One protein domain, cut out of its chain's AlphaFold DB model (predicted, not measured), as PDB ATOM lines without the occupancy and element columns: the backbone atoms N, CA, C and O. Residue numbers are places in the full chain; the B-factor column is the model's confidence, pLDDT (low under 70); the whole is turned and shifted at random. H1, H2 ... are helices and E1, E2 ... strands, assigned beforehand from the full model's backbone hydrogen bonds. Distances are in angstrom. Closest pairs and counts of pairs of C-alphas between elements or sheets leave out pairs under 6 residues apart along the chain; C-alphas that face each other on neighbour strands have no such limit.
ATOM      1  N   GLN A  63     161.160 177.446 283.025       94.25
ATOM      2  CA  GLN A  63     160.231 176.655 282.221       94.25
ATOM      3  C   GLN A  63     160.791 175.266 281.897       94.25
ATOM      4  O   GLN A  63     160.114 174.260 282.099       94.25
ATOM      5  N   VAL A  64     162.047 175.191 281.445       93.94
ATOM      6  CA  VAL A  64     162.702 173.925 281.080       93.94
ATOM      7  C   VAL A  64     162.955 173.077 282.323       93.94
ATOM      8  O   VAL A  64     162.679 171.874 282.321       93.94
ATOM      9  N   VAL A  65     163.453 173.699 283.395       94.88
ATOM     10  CA  VAL A  65     163.751 173.008 284.656       94.88
ATOM     11  C   VAL A  65     162.469 172.456 285.281       94.88
ATOM     12  O   VAL A  65     162.386 171.266 285.581       94.88
ATOM     13  N   PHE A  66     161.446 173.294 285.435       97.31
ATOM     14  CA  PHE A  66     160.176 172.910 286.045       97.31
ATOM     15  C   PHE A  66     159.414 171.921 285.166       97.31
ATOM     16  O   PHE A  66     158.931 170.915 285.679       97.31
ATOM     17  N   GLY A  67     159.400 172.120 283.846       97.25
ATOM     18  CA  GLY A  67     158.784 171.182 282.911       97.25
ATOM     19  C   GLY A  67     159.433 169.796 282.932       97.25
ATOM     20  O   GLY A  67     158.743 168.786 282.816       97.25
ATOM     21  N   ARG A  68     160.754 169.701 283.143       97.38
ATOM     22  CA  ARG A  68     161.434 168.410 283.357       97.38
ATOM     23  C   ARG A  68     161.012 167.753 284.673       97.38
ATOM     24  O   ARG A  68     160.794 166.547 284.692       97.38
ATOM     25  N   ILE A  69     160.909 168.525 285.756       97.62
ATOM     26  CA  ILE A  69     160.473 168.022 287.069       97.62
ATOM     27  C   ILE A  69     159.043 167.483 286.986       97.62
ATOM     28  O   ILE A  69     158.793 166.359 287.409       97.62
ATOM     29  N   MET A  70     158.129 168.261 286.403       97.62
ATOM     30  CA  MET A  70     156.721 167.891 286.267       97.62
ATOM     31  C   MET A  70     156.558 166.617 285.433       97.62
ATOM     32  O   MET A  70     155.921 165.680 285.898       97.62
ATOM     33  N   ARG A  71     157.200 166.524 284.259       97.12
ATOM     34  CA  ARG A  71     157.091 165.352 283.364       97.12
ATOM     35  C   ARG A  71     157.668 164.056 283.929       97.12
ATOM     36  O   ARG A  71     157.293 162.982 283.479       97.12
ATOM     37  N   ARG A  72     158.591 164.138 284.890       96.69
ATOM     38  CA  ARG A  72     159.120 162.961 285.603       96.69
ATOM     39  C   ARG A  72     158.208 162.499 286.738       96.69
ATOM     40  O   ARG A  72     158.435 161.434 287.301       96.69
ATOM     41  N   SER A  73     157.223 163.308 287.118       95.12
ATOM     42  CA  SER A  73     156.257 162.941 288.139       95.12
ATOM     43  C   SER A  73     155.175 162.036 287.550       95.12
ATOM     44  O   SER A  73     154.697 162.320 286.455       95.12
ATOM     45  N   PRO A  74     154.708 161.010 288.282       95.00
ATOM     46  CA  PRO A  74     153.548 160.221 287.867       95.00
ATOM     47  C   PRO A  74     152.214 160.965 288.073       95.00
ATOM     48  O   PRO A  74     151.154 160.423 287.781       95.00
ATOM     49  N   GLN A  75     152.241 162.174 288.645       96.12
ATOM     50  CA  GLN A  75     151.036 162.930 288.977       96.12
ATOM     51  C   GLN A  75     150.467 163.679 287.762       96.12
ATOM     52  O   GLN A  75     151.219 164.022 286.847       96.12
ATOM     53  N   PRO A  76     149.161 164.010 287.759       96.19
ATOM     54  CA  PRO A  76     148.536 164.719 286.647       96.19
ATOM     55  C   PRO A  76     149.252 166.028 286.287       96.19
ATOM     56  O   PRO A  76     149.553 166.849 287.153       96.19
ATOM     57  N   LEU A  77     149.457 166.280 284.996       96.50
ATOM     58  CA  LEU A  77     150.078 167.510 284.496       96.50
ATOM     59  C   LEU A  77     149.043 168.639 284.370       96.50
ATOM     60  O   LEU A  77     148.743 169.118 283.282       96.50
ATOM     61  N   THR A  78     148.482 169.064 285.503       97.38
ATOM     62  CA  THR A  78     147.584 170.230 285.587       97.38
ATOM     63  C   THR A  78     148.298 171.374 286.297       97.38
ATOM     64  O   THR A  78     148.871 171.172 287.370       97.38
ATOM     65  N   LEU A  79     148.297 172.563 285.692       97.50
ATOM     66  CA  LEU A  79     149.122 173.693 286.123       97.50
ATOM     67  C   LEU A  79     148.295 174.971 286.296       97.50
ATOM     68  O   LEU A  79     147.475 175.316 285.449       97.50
ATOM     69  N   LEU A  80     148.579 175.696 287.378       97.81
ATOM     70  CA  LEU A  80     148.187 177.089 287.581       97.81
ATOM     71  C   LEU A  80     149.429 177.994 287.555       97.81
ATOM     72  O   LEU A  80     150.312 177.839 288.401       97.81
ATOM     73  N   ASN A  81     149.443 178.990 286.670       96.94
ATOM     74  CA  ASN A  81     150.364 180.125 286.725       96.94
ATOM     75  C   ASN A  81     149.728 181.230 287.566       96.94
ATOM     76  O   ASN A  81     148.901 182.017 287.103       96.94
ATOM     77  N   TYR A  82     150.057 181.257 288.853       97.25
ATOM     78  CA  TYR A  82     149.412 182.180 289.771       97.25
ATOM     79  C   TYR A  82     149.858 183.622 289.510       97.25
ATOM     80  O   TYR A  82     151.043 183.958 289.578       97.25
ATOM     81  N   GLY A  83     148.865 184.473 289.264       95.12
ATOM     82  CA  GLY A  83     148.961 185.924 289.202       95.12
ATOM     83  C   GLY A  83     149.878 186.479 288.117       95.12
ATOM     84  O   GLY A  83     150.136 187.669 288.123       95.12
ATOM     85  N   SER A  84     150.363 185.654 287.199       94.06
ATOM     86  CA  SER A  84     151.255 186.048 286.108       94.06
ATOM     87  C   SER A  84     150.698 185.534 284.783       94.06
ATOM     88  O   SER A  84     149.862 184.623 284.777       94.06
ATOM     89  N   ILE A  85     151.141 186.130 283.680       93.81
ATOM     90  CA  ILE A  85     150.921 185.586 282.339       93.81
ATOM     91  C   ILE A  85     151.729 184.290 282.234       93.81
ATOM     92  O   ILE A  85     152.831 184.191 282.794       93.81
ATOM     93  N   ASP A  86     151.200 183.280 281.542       90.94
ATOM     94  CA  ASP A  86     151.992 182.102 281.217       90.94
ATOM     95  C   ASP A  86     153.160 182.477 280.297       90.94
ATOM     96  O   ASP A  86     152.983 182.963 279.184       90.94
ATOM     97  N   MET A  87     154.371 182.194 280.770       86.50
ATOM     98  CA  MET A  87     155.616 182.413 280.028       86.50
ATOM     99  C   MET A  87     156.096 181.141 279.325       86.50
ATOM    100  O   MET A  87     157.301 180.888 279.260       86.50
ATOM    101  N   GLY A  88     155.176 180.286 278.883       92.44
ATOM    102  CA  GLY A  88     155.459 178.983 278.287       92.44
ATOM    103  C   GLY A  88     155.647 177.846 279.294       92.44
ATOM    104  O   GLY A  88     156.246 176.827 278.942       92.44
ATOM    105  N   PHE A  89     155.174 177.977 280.542       95.31
ATOM    106  CA  PHE A  89     155.287 176.891 281.525       95.31
ATOM    107  C   PHE A  89     154.387 175.708 281.158       95.31
ATOM    108  O   PHE A  89     154.837 174.567 281.287       95.31
ATOM    109  N   TYR A  90     153.162 175.949 280.663       93.50
ATOM    110  CA  TYR A  90     152.297 174.846 280.217       93.50
ATOM    111  C   TYR A  90     152.944 174.082 279.055       93.50
ATOM    112  O   TYR A  90     153.042 172.857 279.115       93.50
ATOM    113  N   THR A  91     153.488 174.796 278.062       93.75
ATOM    114  CA  THR A  91     154.149 174.199 276.893       93.75
ATOM    115  C   THR A  91     155.376 173.395 277.299       93.75
ATOM    116  O   THR A  91     155.524 172.239 276.907       93.75
ATOM    117  N   ALA A  92     156.255 173.970 278.123       94.38
ATOM    118  CA  ALA A  92     157.490 173.307 278.532       94.38
ATOM    119  C   ALA A  92     157.244 172.059 279.398       94.38
ATOM    120  O   ALA A  92     158.043 171.116 279.376       94.38
ATOM    121  N   ALA A  93     156.151 172.051 280.164       94.50
ATOM    122  CA  ALA A  93     155.746 170.919 280.985       94.50
ATOM    123  C   ALA A  93     154.861 169.901 280.249       94.50
ATOM    124  O   ALA A  93     154.726 168.783 280.738       94.50
ATOM    125  N   GLY A  94     154.254 170.260 279.115       94.44
ATOM    126  CA  GLY A  94     153.163 169.482 278.516       94.44
ATOM    127  C   GLY A  94     151.907 169.457 279.395       94.44
ATOM    128  O   GLY A  94     151.142 168.496 279.353       94.44
ATOM    129  N   ALA A  95     151.730 170.469 280.247       94.44
ATOM    130  CA  ALA A  95     150.596 170.551 281.154       94.44
ATOM    131  C   ALA A  95     149.350 171.069 280.436       94.44
ATOM    132  O   ALA A  95     149.432 171.976 279.610       94.44
ATOM    133  N   VAL A  96     148.190 170.530 280.807       90.69
ATOM    134  CA  VAL A  96     146.893 170.956 280.281       90.69
ATOM    135  C   VAL A  96     146.181 171.786 281.351       90.69
ATOM    136  O   VAL A  96     145.912 171.276 282.448       90.69
ATOM    137  N   PRO A  97     145.877 173.069 281.085       88.25
ATOM    138  CA  PRO A  97     145.062 173.873 281.983       88.25
ATOM    139  C   PRO A  97     143.674 173.250 282.180       88.25
ATOM    140  O   PRO A  97     142.942 173.032 281.222       88.25
ATOM    141  N   ASN A  98     143.285 172.993 283.429       94.12
ATOM    142  CA  ASN A  98     141.965 172.451 283.787       94.12
ATOM    143  C   ASN A  98     141.106 173.456 284.580       94.12
ATOM    144  O   ASN A  98     140.103 173.092 285.194       94.12
ATOM    145  N   THR A  99     141.519 174.724 284.615       95.25
ATOM    146  CA  THR A  99     140.771 175.813 285.254       95.25
ATOM    147  C   THR A  99     140.712 177.009 284.317       95.25
ATOM    148  O   THR A  99     141.696 177.318 283.655       95.25
ATOM    149  N   TYR A 100     139.568 177.697 284.273       94.94
ATOM    150  CA  TYR A 100     139.351 178.823 283.356       94.94
ATOM    151  C   TYR A 100     140.361 179.966 283.574       94.94
ATOM    152  O   TYR A 100     140.963 180.480 282.635       94.94
ATOM    153  N   TYR A 101     140.622 180.313 284.838       96.62
ATOM    154  CA  TYR A 101     141.620 181.315 285.222       96.62
ATOM    155  C   TYR A 101     142.979 180.672 285.531       96.62
ATOM    156  O   TYR A 101     143.511 180.858 286.621       96.62
ATOM    157  N   PHE A 102     143.548 179.891 284.609       96.38
ATOM    158  CA  PHE A 102     144.851 179.232 284.816       96.38
ATOM    159  C   PHE A 102     146.059 180.189 284.789       96.38
ATOM    160  O   PHE A 102     147.160 179.793 285.168       96.38
ATOM    161  N   GLN A 103     145.855 181.428 284.344       95.69
ATOM    162  CA  GLN A 103     146.843 182.507 284.302       95.69
ATOM    163  C   GLN A 103     146.163 183.860 284.536       95.69
ATOM    164  O   GLN A 103     144.929 183.942 284.550       95.69
ATOM    165  N   ASN A 104     146.950 184.910 284.770       94.00
ATOM    166  CA  ASN A 104     146.465 186.290 284.729       94.00
ATOM    167  C   ASN A 104     146.735 186.874 283.328       94.00
ATOM    168  O   ASN A 104     147.786 186.621 282.754       94.00
ATOM    169  N   TYR A 105     145.786 187.637 282.784       90.44
ATOM    170  CA  TYR A 105     145.828 188.196 281.425       90.44
ATOM    171  C   TYR A 105     146.323 189.651 281.392       90.44
ATOM    172  O   TYR A 105     145.891 190.430 280.550       90.44
ATOM    173  N   ASN A 106     147.184 190.031 282.339       90.12
ATOM    174  CA  ASN A 106     147.601 191.415 282.574       90.12
ATOM    175  C   ASN A 106     146.433 192.378 282.852       90.12
ATOM    176  O   ASN A 106     146.480 193.550 282.490       90.12
ATOM    177  N   ILE A 107     145.370 191.877 283.489       90.19
ATOM    178  CA  ILE A 107     144.213 192.692 283.872       90.19
ATOM    179  C   ILE A 107     144.313 192.991 285.372       90.19
ATOM    180  O   ILE A 107     144.462 192.046 286.163       90.19
ATOM    181  N   PRO A 108     144.229 194.269 285.786       90.50
ATOM    182  CA  PRO A 108     144.203 194.643 287.194       90.50
ATOM    183  C   PRO A 108     143.092 193.936 287.979       90.50
ATOM    184  O   PRO A 108     141.965 193.798 287.504       90.50
ATOM    185  N   GLU A 109     143.377 193.531 289.223       93.62
ATOM    186  CA  GLU A 109     142.379 192.865 290.084       93.62
ATOM    187  C   GLU A 109     141.111 193.705 290.285       93.62
ATOM    188  O   GLU A 109     140.035 193.140 290.440       93.62
ATOM    189  N   GLN A 110     141.222 195.033 290.292       93.69
ATOM    190  CA  GLN A 110     140.071 195.925 290.446       93.69
ATOM    191  C   GLN A 110     139.098 195.850 289.256       93.69
ATOM    192  O   GLN A 110     137.891 195.916 289.469       93.69
ATOM    193  N   ASP A 111     139.613 195.636 288.042       94.94
ATOM    194  CA  ASP A 111     138.820 195.622 286.808       94.94
ATOM    195  C   ASP A 111     138.249 194.223 286.527       94.94
ATOM    196  O   ASP A 111     137.159 194.076 285.977       94.94
ATOM    197  N   ALA A 112     138.967 193.170 286.938       95.19
ATOM    198  CA  ALA A 112     138.534 191.781 286.789       95.19
ATOM    199  C   ALA A 112     138.865 190.919 288.028       95.19
ATOM    200  O   ALA A 112     139.675 189.980 287.957       95.19
ATOM    201  N   PRO A 113     138.215 191.166 289.184       95.50
ATOM    202  CA  PRO A 113     138.530 190.485 290.443       95.50
ATOM    203  C   PRO A 113     138.316 188.969 290.383       95.50
ATOM    204  O   PRO A 113     138.953 188.207 291.119       95.50
ATOM    205  N   GLN A 114     137.430 188.507 289.500       96.94
ATOM    206  CA  GLN A 114     137.132 187.099 289.269       96.94
ATOM    207  C   GLN A 114     138.365 186.279 288.871       96.94
ATOM    208  O   GLN A 114     138.442 185.112 289.260       96.94
ATOM    209  N   ILE A 115     139.355 186.880 288.200       96.38
ATOM    210  CA  ILE A 115     140.578 186.187 287.769       96.38
ATOM    211  C   ILE A 115     141.363 185.712 288.996       96.38
ATOM    212  O   ILE A 115     141.507 184.509 289.233       96.38
ATOM    213  N   LEU A 116     141.824 186.642 289.838       96.25
ATOM    214  CA  LEU A 116     142.622 186.292 291.015       96.25
ATOM    215  C   LEU A 116     141.789 185.574 292.080       96.25
ATOM    216  O   LEU A 116     142.299 184.661 292.732       96.25
ATOM    217  N   ARG A 117     140.500 185.905 292.245       97.06
ATOM    218  CA  ARG A 117     139.606 185.144 293.138       97.06
ATOM    219  C   ARG A 117     139.492 183.682 292.702       97.06
ATOM    220  O   ARG A 117     139.593 182.798 293.557       97.06
ATOM    221  N   GLY A 118     139.346 183.430 291.402       97.88
ATOM    222  CA  GLY A 118     139.309 182.091 290.818       97.88
ATOM    223  C   GLY A 118     140.604 181.320 291.057       97.88
ATOM    224  O   GLY A 118     140.570 180.202 291.567       97.88
ATOM    225  N   GLN A 119     141.756 181.943 290.812       98.00
ATOM    226  CA  GLN A 119     143.064 181.338 291.088       98.00
ATOM    227  C   GLN A 119     143.266 181.001 292.570       98.00
ATOM    228  O   GLN A 119     143.702 179.903 292.923       98.00
ATOM    229  N   ARG A 120     142.899 181.924 293.468       97.88
ATOM    230  CA  ARG A 120     142.938 181.693 294.920       97.88
ATOM    231  C   ARG A 120     142.039 180.514 295.305       97.88
ATOM    232  O   ARG A 120     142.439 179.690 296.125       97.88
ATOM    233  N   ALA A 121     140.855 180.398 294.702       98.19
ATOM    234  CA  ALA A 121     139.963 179.259 294.907       98.19
ATOM    235  C   ALA A 121     140.583 177.944 294.399       98.19
ATOM    236  O   ALA A 121     140.548 176.946 295.117       98.19
ATOM    237  N   THR A 122     141.218 177.941 293.226       98.19
ATOM    238  CA  THR A 122     141.969 176.792 292.685       98.19
ATOM    239  C   THR A 122     143.030 176.285 293.668       98.19
ATOM    240  O   THR A 122     143.112 175.079 293.921       98.19
ATOM    241  N   ILE A 123     143.781 177.191 294.304       98.25
ATOM    242  CA  ILE A 123     144.768 176.847 295.341       98.25
ATOM    243  C   ILE A 123     144.077 176.319 296.607       98.25
ATOM    244  O   ILE A 123     144.436 175.251 297.107       98.25
ATOM    245  N   ARG A 124     143.060 177.019 297.130       98.12
ATOM    246  CA  ARG A 124     142.337 176.596 298.348       98.12
ATOM    247  C   ARG A 124     141.700 175.213 298.206       98.12
ATOM    248  O   ARG A 124     141.765 174.421 299.142       98.12
ATOM    249  N   HIS A 125     141.127 174.919 297.042       97.38
ATOM    250  CA  HIS A 125     140.401 173.678 296.769       97.38
ATOM    251  C   HIS A 125     141.244 172.604 296.076       97.38
ATOM    252  O   HIS A 125     140.703 171.560 295.726       97.38
ATOM    253  N   ARG A 126     142.561 172.812 295.917       97.12
ATOM    254  CA  ARG A 126     143.486 171.786 295.401       97.12
ATOM    255  C   ARG A 126     143.113 171.266 293.997       97.12
ATOM    256  O   ARG A 126     143.247 170.070 293.727       97.12
ATOM    257  N   LYS A 127     142.616 172.155 293.123       97.25
ATOM    258  CA  LYS A 127     142.075 171.794 291.792       97.25
ATOM    259  C   LYS A 127     143.142 171.480 290.734       97.25
ATOM    260  O   LYS A 127     142.812 170.904 289.703       97.25
ATOM    261  N   VAL A 128     144.395 171.847 290.989       97.62
ATOM    262  CA  VAL A 128     145.550 171.545 290.133       97.62
ATOM    263  C   VAL A 128     146.573 170.741 290.918       97.62
ATOM    264  O   VAL A 128     146.610 170.796 292.149       97.62
ATOM    265  N   GLU A 129     147.414 170.007 290.209       97.88
ATOM    266  CA  GLU A 129     148.553 169.319 290.805       97.88
ATOM    267  C   GLU A 129     149.733 170.271 291.014       97.88
ATOM    268  O   GLU A 129     150.404 170.209 292.044       97.88
ATOM    269  N   TRP A 130     149.951 171.194 290.078       98.25
ATOM    270  CA  TRP A 130     151.105 172.083 290.071       98.25
ATOM    271  C   TRP A 130     150.692 173.548 290.128       98.25
ATOM    272  O   TRP A 130     149.752 173.983 289.464       98.25
ATOM    273  N   VAL A 131     151.433 174.332 290.910       98.19
ATOM    274  CA  VAL A 131     151.306 175.793 290.951       98.19
ATOM    275  C   VAL A 131     152.682 176.397 290.728       98.19
ATOM    276  O   VAL A 131     153.625 176.096 291.463       98.19
ATOM    277  N   VAL A 132     152.787 177.277 289.740       97.88
ATOM    278  CA  VAL A 132     153.962 178.118 289.520       97.88
ATOM    279  C   VAL A 132     153.617 179.549 289.898       97.88
ATOM    280  O   VAL A 132     152.523 180.044 289.635       97.88
ATOM    281  N   LEU A 133     154.559 180.210 290.561       97.12
ATOM    282  CA  LEU A 133     154.507 181.638 290.842       97.12
ATOM    283  C   LEU A 133     155.914 182.218 290.844       97.12
ATOM    284  O   LEU A 133     156.903 181.488 290.972       97.12
ATOM    285  N   ASN A 134     156.003 183.536 290.773       95.69
ATOM    286  CA  ASN A 134     157.260 184.264 290.849       95.69
ATOM    287  C   ASN A 134     157.277 185.272 292.011       95.69
ATOM    288  O   ASN A 134     156.286 185.489 292.691       95.69
ATOM    289  N   THR A 135     158.427 185.841 292.334       95.12
ATOM    290  CA  THR A 135     158.542 187.040 293.181       95.12
ATOM    291  C   THR A 135     159.790 187.794 292.738       95.12
ATOM    292  O   THR A 135     160.682 187.167 292.152       95.12
ATOM    293  N   PRO A 136     159.952 189.077 293.108       93.62
ATOM    294  CA  PRO A 136     161.274 189.693 293.072       93.62
ATOM    295  C   PRO A 136     162.286 188.818 293.826       93.62
ATOM    296  O   PRO A 136     161.930 188.214 294.846       93.62
ATOM    297  N   ALA A 137     163.535 188.749 293.355       89.12
ATOM    298  CA  ALA A 137     164.540 187.820 293.888       89.12
ATOM    299  C   ALA A 137     164.778 187.941 295.406       89.12
ATOM    300  O   ALA A 137     165.018 186.947 296.085       89.12
ATOM    301  N   LYS A 138     164.653 189.152 295.962       89.12
ATOM    302  CA  LYS A 138     164.839 189.428 297.399       89.12
ATOM    303  C   LYS A 138     163.559 189.264 298.234       89.12
ATOM    304  O   LYS A 138     163.560 189.542 299.430       89.12
ATOM    305  N   LYS A 139     162.440 188.861 297.625       93.56
ATOM    306  CA  LYS A 139     161.143 188.714 298.299       93.56
ATOM    307  C   LYS A 139     160.772 187.242 298.468       93.56
ATOM    308  O   LYS A 139     161.176 186.361 297.708       93.56
ATOM    309  N   THR A 140     159.970 186.978 299.491       93.25
ATOM    310  CA  THR A 140     159.448 185.649 299.816       93.25
ATOM    311  C   THR A 140     157.948 185.592 299.561       93.25
ATOM    312  O   THR A 140     157.295 186.618 299.377       93.25
ATOM    313  N   LEU A 141     157.383 184.386 299.651       93.50
ATOM    314  CA  LEU A 141     155.944 184.166 299.538       93.50
ATOM    315  C   LEU A 141     155.129 185.051 300.500       93.50
ATOM    316  O   LEU A 141     154.069 185.547 300.130       93.50
ATOM    317  N   ARG A 142     155.625 185.258 301.728       94.94
ATOM    318  CA  ARG A 142     154.928 186.021 302.777       94.94
ATOM    319  C   ARG A 142     155.198 187.523 302.710       94.94
ATOM    320  O   ARG A 142     154.370 188.295 303.179       94.94
ATOM    321  N   THR A 143     156.327 187.933 302.131       95.19
ATOM    322  CA  THR A 143     156.756 189.342 302.105       95.19
ATOM    323  C   THR A 143     156.447 190.056 300.793       95.19
ATOM    324  O   THR A 143     156.538 191.279 300.737       95.19
ATOM    325  N   TRP A 144     156.081 189.331 299.732       95.19
ATOM    326  CA  TRP A 144     155.672 189.938 298.469       95.19
ATOM    327  C   TRP A 144     154.185 190.309 298.469       95.19
ATOM    328  O   TRP A 144     153.306 189.443 298.550       95.19
ATOM    329  N   THR A 145     153.912 191.608 298.362       94.50
ATOM    330  CA  THR A 145     152.565 192.195 298.423       94.50
ATOM    331  C   THR A 145     152.108 192.831 297.116       94.50
ATOM    332  O   THR A 145     151.050 193.449 297.117       94.50
ATOM    333  N   GLY A 146     152.884 192.683 296.040       92.50
ATOM    334  CA  GLY A 146     152.676 193.429 294.803       92.50
ATOM    335  C   GLY A 146     153.282 194.830 294.859       92.50
ATOM    336  O   GLY A 146     153.890 195.220 295.862       92.50
ATOM    337  N   ASP A 147     153.101 195.569 293.769       89.75
ATOM    338  CA  ASP A 147     153.407 196.995 293.698       89.75
ATOM    339  C   ASP A 147     152.404 197.783 294.569       89.75
ATOM    340  O   ASP A 147     151.191 197.601 294.417       89.75
ATOM    341  N   PRO A 148     152.874 198.617 295.519       87.88
ATOM    342  CA  PRO A 148     151.992 199.405 296.376       87.88
ATOM    343  C   PRO A 148     151.150 200.436 295.613       87.88
ATOM    344  O   PRO A 148     150.062 200.766 296.093       87.88
ATOM    345  N   TYR A 149     151.623 200.914 294.460       88.00
ATOM    346  CA  TYR A 149     150.952 201.912 293.625       88.00
ATOM    347  C   TYR A 149     150.000 201.268 292.608       88.00
ATOM    348  O   TYR A 149     148.951 201.831 292.314       88.00
ATOM    349  N   HIS A 150     150.304 200.049 292.153       86.44
ATOM    350  CA  HIS A 150     149.509 199.297 291.171       86.44
ATOM    351  C   HIS A 150     149.000 197.974 291.758       86.44
ATOM    352  O   HIS A 150     149.340 196.871 291.315       86.44
ATOM    353  N   LYS A 151     148.191 198.068 292.819       86.12
ATOM    354  CA  LYS A 151     147.689 196.888 293.538       86.12
ATOM    355  C   LYS A 151     146.884 195.982 292.611       86.12
ATOM    356  O   LYS A 151     146.005 196.431 291.884       86.12
ATOM    357  N   GLY A 152     147.144 194.679 292.687       85.94
ATOM    358  CA  GLY A 152     146.406 193.712 291.876       85.94
ATOM    359  C   GLY A 152     146.878 193.618 290.424       85.94
ATOM    360  O   GLY A 152     146.274 192.859 289.672       85.94
ATOM    361  N   GLN A 153     147.941 194.334 290.038       91.81
ATOM    362  CA  GLN A 153     148.500 194.322 288.685       91.81
ATOM    363  C   GLN A 153     149.813 193.541 288.592       91.81
ATOM    364  O   GLN A 153     150.556 193.406 289.569       91.81
ATOM    365  N   ILE A 154     150.083 193.021 287.397       92.38
ATOM    366  CA  ILE A 154     151.393 192.475 287.049       92.38
ATOM    367  C   ILE A 154     152.378 193.636 286.897       92.38
ATOM    368  O   ILE A 154     152.024 194.678 286.352       92.38
ATOM    369  N   THR A 155     153.614 193.468 287.366       90.44
ATOM    370  CA  THR A 155     154.660 194.501 287.262       90.44
ATOM    371  C   THR A 155     156.006 193.921 286.844       90.44
ATOM    372  O   THR A 155     156.196 192.709 286.873       90.44
ATOM    373  N   GLY A 156     156.960 194.766 286.434       83.44
ATOM    374  CA  GLY A 156     158.321 194.324 286.088       83.44
ATOM    375  C   GLY A 156     158.342 193.183 285.063       83.44
ATOM    376  O   GLY A 156     158.920 192.128 285.329       83.44
ATOM    377  N   GLY A 157     157.608 193.362 283.963       82.00
ATOM    378  CA  GLY A 157     157.467 192.394 282.874       82.00
ATOM    379  C   GLY A 157     156.440 191.295 283.147       82.00
ATOM    380  O   GLY A 157     155.512 191.110 282.367       82.00
ATOM    381  N   ASN A 158     156.565 190.569 284.267       88.88
ATOM    382  CA  ASN A 158     155.618 189.492 284.596       88.88
ATOM    383  C   ASN A 158     155.525 189.101 286.091       88.88
ATOM    384  O   ASN A 158     155.126 187.985 286.435       88.88
ATOM    385  N   LEU A 159     155.925 189.962 287.026       92.62
ATOM    386  CA  LEU A 159     155.788 189.682 288.459       92.62
ATOM    387  C   LEU A 159     154.321 189.697 288.877       92.62
ATOM    388  O   LEU A 159     153.605 190.657 288.618       92.62
ATOM    389  N   ASN A 160     153.886 188.657 289.589       93.31
ATOM    390  CA  ASN A 160     152.502 188.579 290.052       93.31
ATOM    391  C   ASN A 160     152.137 189.694 291.053       93.31
ATOM    392  O   ASN A 160     153.012 190.168 291.784       93.31
ATOM    393  N   PRO A 161     150.839 190.023 291.200       93.25
ATOM    394  CA  PRO A 161     150.346 191.124 292.029       93.25
ATOM    395  C   PRO A 161     150.458 190.913 293.543       93.25
ATOM    396  O   PRO A 161     149.900 191.682 294.324       93.25
ATOM    397  N   GLY A 162     151.141 189.862 293.991       94.31
ATOM    398  CA  GLY A 162     151.359 189.578 295.399       94.31
ATOM    399  C   GLY A 162     151.007 188.144 295.762       94.31
ATOM    400  O   GLY A 162     149.952 187.602 295.414       94.31
ATOM    401  N   THR A 163     151.882 187.536 296.558       95.88
ATOM    402  CA  THR A 163     151.710 186.161 297.036       95.88
ATOM    403  C   THR A 163     151.304 186.077 298.499       95.88
ATOM    404  O   THR A 163     150.844 185.022 298.937       95.88
ATOM    405  N   ARG A 164     151.430 187.165 299.272       95.50
ATOM    406  CA  ARG A 164     151.121 187.164 300.712       95.50
ATOM    407  C   ARG A 164     149.718 186.627 301.005       95.50
ATOM    408  O   ARG A 164     149.554 185.822 301.916       95.50
ATOM    409  N   VAL A 165     148.736 187.008 300.189       94.31
ATOM    410  CA  VAL A 165     147.324 186.615 300.340       94.31
ATOM    411  C   VAL A 165     147.066 185.121 300.126       94.31
ATOM    412  O   VAL A 165     146.136 184.575 300.709       94.31
ATOM    413  N   ILE A 166     147.887 184.435 299.323       96.44
ATOM    414  CA  ILE A 166     147.769 182.982 299.122       96.44
ATOM    415  C   ILE A 166     148.703 182.179 300.012       96.44
ATOM    416  O   ILE A 166     148.522 180.966 300.102       96.44
ATOM    417  N   ALA A 167     149.672 182.820 300.674       97.25
ATOM    418  CA  ALA A 167     150.802 182.148 301.301       97.25
ATOM    419  C   ALA A 167     150.377 180.995 302.218       97.25
ATOM    420  O   ALA A 167     150.856 179.877 302.048       97.25
ATOM    421  N   GLN A 168     149.427 181.247 303.124       97.12
ATOM    422  CA  GLN A 168     148.912 180.238 304.052       97.12
ATOM    423  C   GLN A 168     148.254 179.067 303.314       97.12
ATOM    424  O   GLN A 168     148.638 177.914 303.520       97.12
ATOM    425  N   SER A 169     147.293 179.355 302.428       97.62
ATOM    426  CA  SER A 169     146.569 178.327 301.669       97.62
ATOM    427  C   SER A 169     147.491 177.506 300.767       97.62
ATOM    428  O   SER A 169     147.365 176.285 300.716       97.62
ATOM    429  N   LEU A 170     148.469 178.153 300.125       98.31
ATOM    430  CA  LEU A 170     149.449 177.496 299.273       98.31
ATOM    431  C   LEU A 170     150.324 176.555 300.096       98.31
ATOM    432  O   LEU A 170     150.427 175.388 299.747       98.31
ATOM    433  N   THR A 171     150.899 177.013 301.213       97.31
ATOM    434  CA  THR A 171     151.771 176.162 302.042       97.31
ATOM    435  C   THR A 171     151.027 175.032 302.752       97.31
ATOM    436  O   THR A 171     151.618 173.983 303.007       97.31
ATOM    437  N   LYS A 172     149.733 175.229 303.049       97.69
ATOM    438  CA  LYS A 172     148.855 174.195 303.612       97.69
ATOM    439  C   LYS A 172     148.579 173.089 302.594       97.69
ATOM    440  O   LYS A 172     148.634 171.916 302.934       97.69
ATOM    441  N   ASN A 173     148.283 173.464 301.352       98.44
ATOM    442  CA  ASN A 173     147.762 172.545 300.341       98.44
ATOM    443  C   ASN A 173     148.826 171.995 299.381       98.44
ATOM    444  O   ASN A 173     148.610 170.957 298.760       98.44
ATOM    445  N   TYR A 174     149.957 172.685 299.253       98.56
ATOM    446  CA  TYR A 174     151.032 172.364 298.326       98.56
ATOM    447  C   TYR A 174     152.387 172.408 299.045       98.56
ATOM    448  O   TYR A 174     152.606 173.168 299.991       98.56
ATOM    449  N   ARG A 175     153.321 171.577 298.588       97.94
ATOM    450  CA  ARG A 175     154.726 171.576 298.999       97.94
ATOM    451  C   ARG A 175     155.570 172.239 297.921       97.94
ATOM    452  O   ARG A 175     155.312 172.069 296.735       97.94
ATOM    453  N   LEU A 176     156.583 172.991 298.330       98.00
ATOM    454  CA  LEU A 176     157.560 173.535 297.394       98.00
ATOM    455  C   LEU A 176     158.463 172.402 296.893       98.00
ATOM    456  O   LEU A 176     159.019 171.676 297.711       98.00
ATOM    457  N   VAL A 177     158.625 172.288 295.577       97.62
ATOM    458  CA  VAL A 177     159.474 171.268 294.941       97.62
ATOM    459  C   VAL A 177     160.745 171.877 294.363       97.62
ATOM    460  O   VAL A 177     161.809 171.278 294.468       97.62
ATOM    461  N   ALA A 178     160.663 173.078 293.787       97.31
ATOM    462  CA  ALA A 178     161.828 173.726 293.195       97.31
ATOM    463  C   ALA A 178     161.768 175.251 293.286       97.31
ATOM    464  O   ALA A 178     160.695 175.862 293.313       97.31
ATOM    465  N   ARG A 179     162.954 175.862 293.302       95.56
ATOM    466  CA  ARG A 179     163.162 177.301 293.128       95.56
ATOM    467  C   ARG A 179     164.127 177.507 291.972       95.56
ATOM    468  O   ARG A 179     165.096 176.767 291.853       95.56
ATOM    469  N   HIS A 180     163.873 178.518 291.159       92.62
ATOM    470  CA  HIS A 180     164.752 178.892 290.064       92.62
ATOM    471  C   HIS A 180     164.799 180.412 289.979       92.62
ATOM    472  O   HIS A 180     163.749 181.049 289.981       92.62
ATOM    473  N   THR A 181     165.992 181.002 289.968       91.00
ATOM    474  CA  THR A 181     166.134 182.458 289.858       91.00
ATOM    475  C   THR A 181     166.893 182.786 288.595       91.00
ATOM    476  O   THR A 181     168.008 182.310 288.435       91.00
ATOM    477  N   GLN A 182     166.305 183.639 287.770       87.00
ATOM    478  CA  GLN A 182     166.867 184.091 286.505       87.00
ATOM    479  C   GLN A 182     166.641 185.593 286.343       87.00
ATOM    480  O   GLN A 182     165.809 186.180 287.045       87.00
ATOM    481  N   SER A 183     167.374 186.196 285.414       83.88
ATOM    482  CA  SER A 183     167.037 187.518 284.897       83.88
ATOM    483  C   SER A 183     165.887 187.381 283.895       83.88
ATOM    484  O   SER A 183     165.840 186.424 283.124       83.88
ATOM    485  N   PHE A 184     164.935 188.302 283.939       77.50
ATOM    486  CA  PHE A 184     163.856 188.435 282.970       77.50
ATOM    487  C   PHE A 184     163.602 189.926 282.756       77.50
ATOM    488  O   PHE A 184     163.340 190.626 283.730       77.50
ATOM    489  N   GLU A 185     163.731 190.410 281.517       74.00
ATOM    490  CA  GLU A 185     163.599 191.841 281.181       74.00
ATOM    491  C   GLU A 185     164.407 192.754 282.126       74.00
ATOM    492  O   GLU A 185     163.916 193.749 282.651       74.00
ATOM    493  N   SER A 186     165.662 192.374 282.397       74.50
ATOM    494  CA  SER A 186     166.574 193.074 283.322       74.50
ATOM    495  C   SER A 186     166.157 193.058 284.803       74.50
ATOM    496  O   SER A 186     166.805 193.689 285.639       74.50
ATOM    497  N   VAL A 187     165.121 192.298 285.167       81.25
ATOM    498  CA  VAL A 187     164.674 192.100 286.548       81.25
ATOM    499  C   VAL A 187     165.052 190.700 287.025       81.25
ATOM    500  O   VAL A 187     164.746 189.691 286.395       81.25
ATOM    501  N   ASN A 188     165.679 190.609 288.197       88.19
ATOM    502  CA  ASN A 188     165.947 189.321 288.834       88.19
ATOM    503  C   ASN A 188     164.676 188.763 289.488       88.19
ATOM    504  O   ASN A 188     164.169 189.306 290.478       88.19
ATOM    505  N   VAL A 189     164.206 187.627 288.976       90.94
ATOM    506  CA  VAL A 189     162.945 186.995 289.367       90.94
ATOM    507  C   VAL A 189     163.199 185.595 289.914       90.94
ATOM    508  O   VAL A 189     163.900 184.795 289.299       90.94
ATOM    509  N   THR A 190     162.593 185.266 291.058       93.94
ATOM    510  CA  THR A 190     162.604 183.904 291.612       93.94
ATOM    511  C   THR A 190     161.275 183.211 291.347       93.94
ATOM    512  O   THR A 190     160.267 183.495 292.000       93.94
ATOM    513  N   TYR A 191     161.300 182.240 290.444       95.56
ATOM    514  CA  TYR A 191     160.221 181.300 290.190       95.56
ATOM    515  C   TYR A 191     160.211 180.179 291.232       95.56
ATOM    516  O   TYR A 191     161.254 179.731 291.720       95.56
ATOM    517  N   ARG A 192     159.014 179.717 291.590       97.50
ATOM    518  CA  ARG A 192     158.794 178.634 292.551       97.50
ATOM    519  C   ARG A 192     157.757 177.671 292.001       97.50
ATOM    520  O   ARG A 192     156.669 178.099 291.628       97.50
ATOM    521  N   LEU A 193     158.104 176.389 292.006       98.25
ATOM    522  CA  LEU A 193     157.217 175.295 291.633       98.25
ATOM    523  C   LEU A 193     156.708 174.607 292.892       98.25
ATOM    524  O   LEU A 193     157.493 174.130 293.718       98.25
ATOM    525  N   TYR A 194     155.393 174.530 293.013       98.50
ATOM    526  CA  TYR A 194     154.696 173.844 294.085       98.50
ATOM    527  C   TYR A 194     153.942 172.638 293.535       98.50
ATOM    528  O   TYR A 194     153.322 172.727 292.479       98.50
ATOM    529  N   GLN A 195     153.967 171.542 294.285       98.38
ATOM    530  CA  GLN A 195     153.202 170.329 294.017       98.38
ATOM    531  C   GLN A 195     152.151 170.134 295.098       98.38
ATOM    532  O   GLN A 195     152.422 170.368 296.279       98.38
ATOM    533  N   ARG A 196     150.959 169.691 294.720       98.25
ATOM    534  CA  ARG A 196     149.875 169.380 295.643       98.25
ATOM    535  C   ARG A 196     150.330 168.331 296.660       98.25
ATOM    536  O   ARG A 196     151.045 167.385 296.340       98.25
ATOM    537  N   ARG A 197     149.961 168.521 297.927       97.12
ATOM    538  CA  ARG A 197     150.199 167.512 298.966       97.12
ATOM    539  C   ARG A 197     149.204 166.369 298.793       97.12
ATOM    540  O   ARG A 197     148.032 166.624 298.502       97.12
TER     541      ARG A 197
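AT A GLANCE: This is residues 63 to 197 of the 199 residues of an uncharacterized protein of Lactobacillus senmaizukei DSM 21775 = NBRC 103853 (UniProt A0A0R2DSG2). A twisted sheet of four strands forms the core, with H1 over one face and H4 over the opposite one; H2 packs on H1, and H3 packs on H4 by its last residues. Two long stretches have no named element, residues 94 to 112 and residues 137 to 166, their C-alphas 8 to 20 A and 7 to 21 A from the mean of all C-alphas. The printed part has 135 residues, under half of them in named elements, in the order H1 E1 H2 H3 E2 H4 E3 E4; the class is mixed, helices and strands. The mixed sheet runs E1 E2 E4 E3, and the whole is compact, with a radius of gyration of the C-alphas of 13.5 A and spans of 42 by 31 by 24 A.

IN THESE COORDINATES: H1, residues 63 to 71, begins at C-alpha (160.231, 176.655, 282.221). E1 is 79 to 81, H2 89 to 93, H3 113 to 124 at 16.4 A, E2 130 to 136 at 20.6 A and H4 167 to 173. E3, 174 to 184, spans 25.7 A and bends by 65 degrees at residue 177; E4, 187 to 196, spans 28.6 A and ends at C-alpha (149.875, 169.380, 295.643).

HOW THE PARTS SIT: E1 and E2 are parallel, with N 80 and O 130 2.9 A apart; E1, H2, H3, E2 is a strand-helix-strand unit, helices joining parallel neighbour strands, its crossover right-handed. E2 and E4 are antiparallel, N 192 and O 133 at 2.8 A. E3 and E4 form a hairpin, N 180 and O 191 at 2.9 A. E2, H4, E3 is a split unit, E4 lying between its strands, also right-handed. H1 runs along E4 at a height over the sheet of 9.2 A and touches H2, C-alphas of Gly 67 and Ala 93 closest at 3.6 A. H4, on the opposite face, only just stands up from the sheet, rising 43 degrees. H3 touches H4 with residues 123 to 124 alone, C-alphas of Arg 124 and Ser 169 closest at 5.7 A, at a steep tilt of 44 degrees, the same way. H2 and H3 only graze the sheet. In the four helices every O i to N i+4 pair is within hydrogen-bond range.

THE WHOLE: The C-alphas of Pro 74 and Tyr 149, the two farthest apart, are 42.2 A apart. The printed part has no cut; the links H2 to H3, 19 residues, and E2 to H4, 30 residues, are long. No printed residue is under 70 in pLDDT.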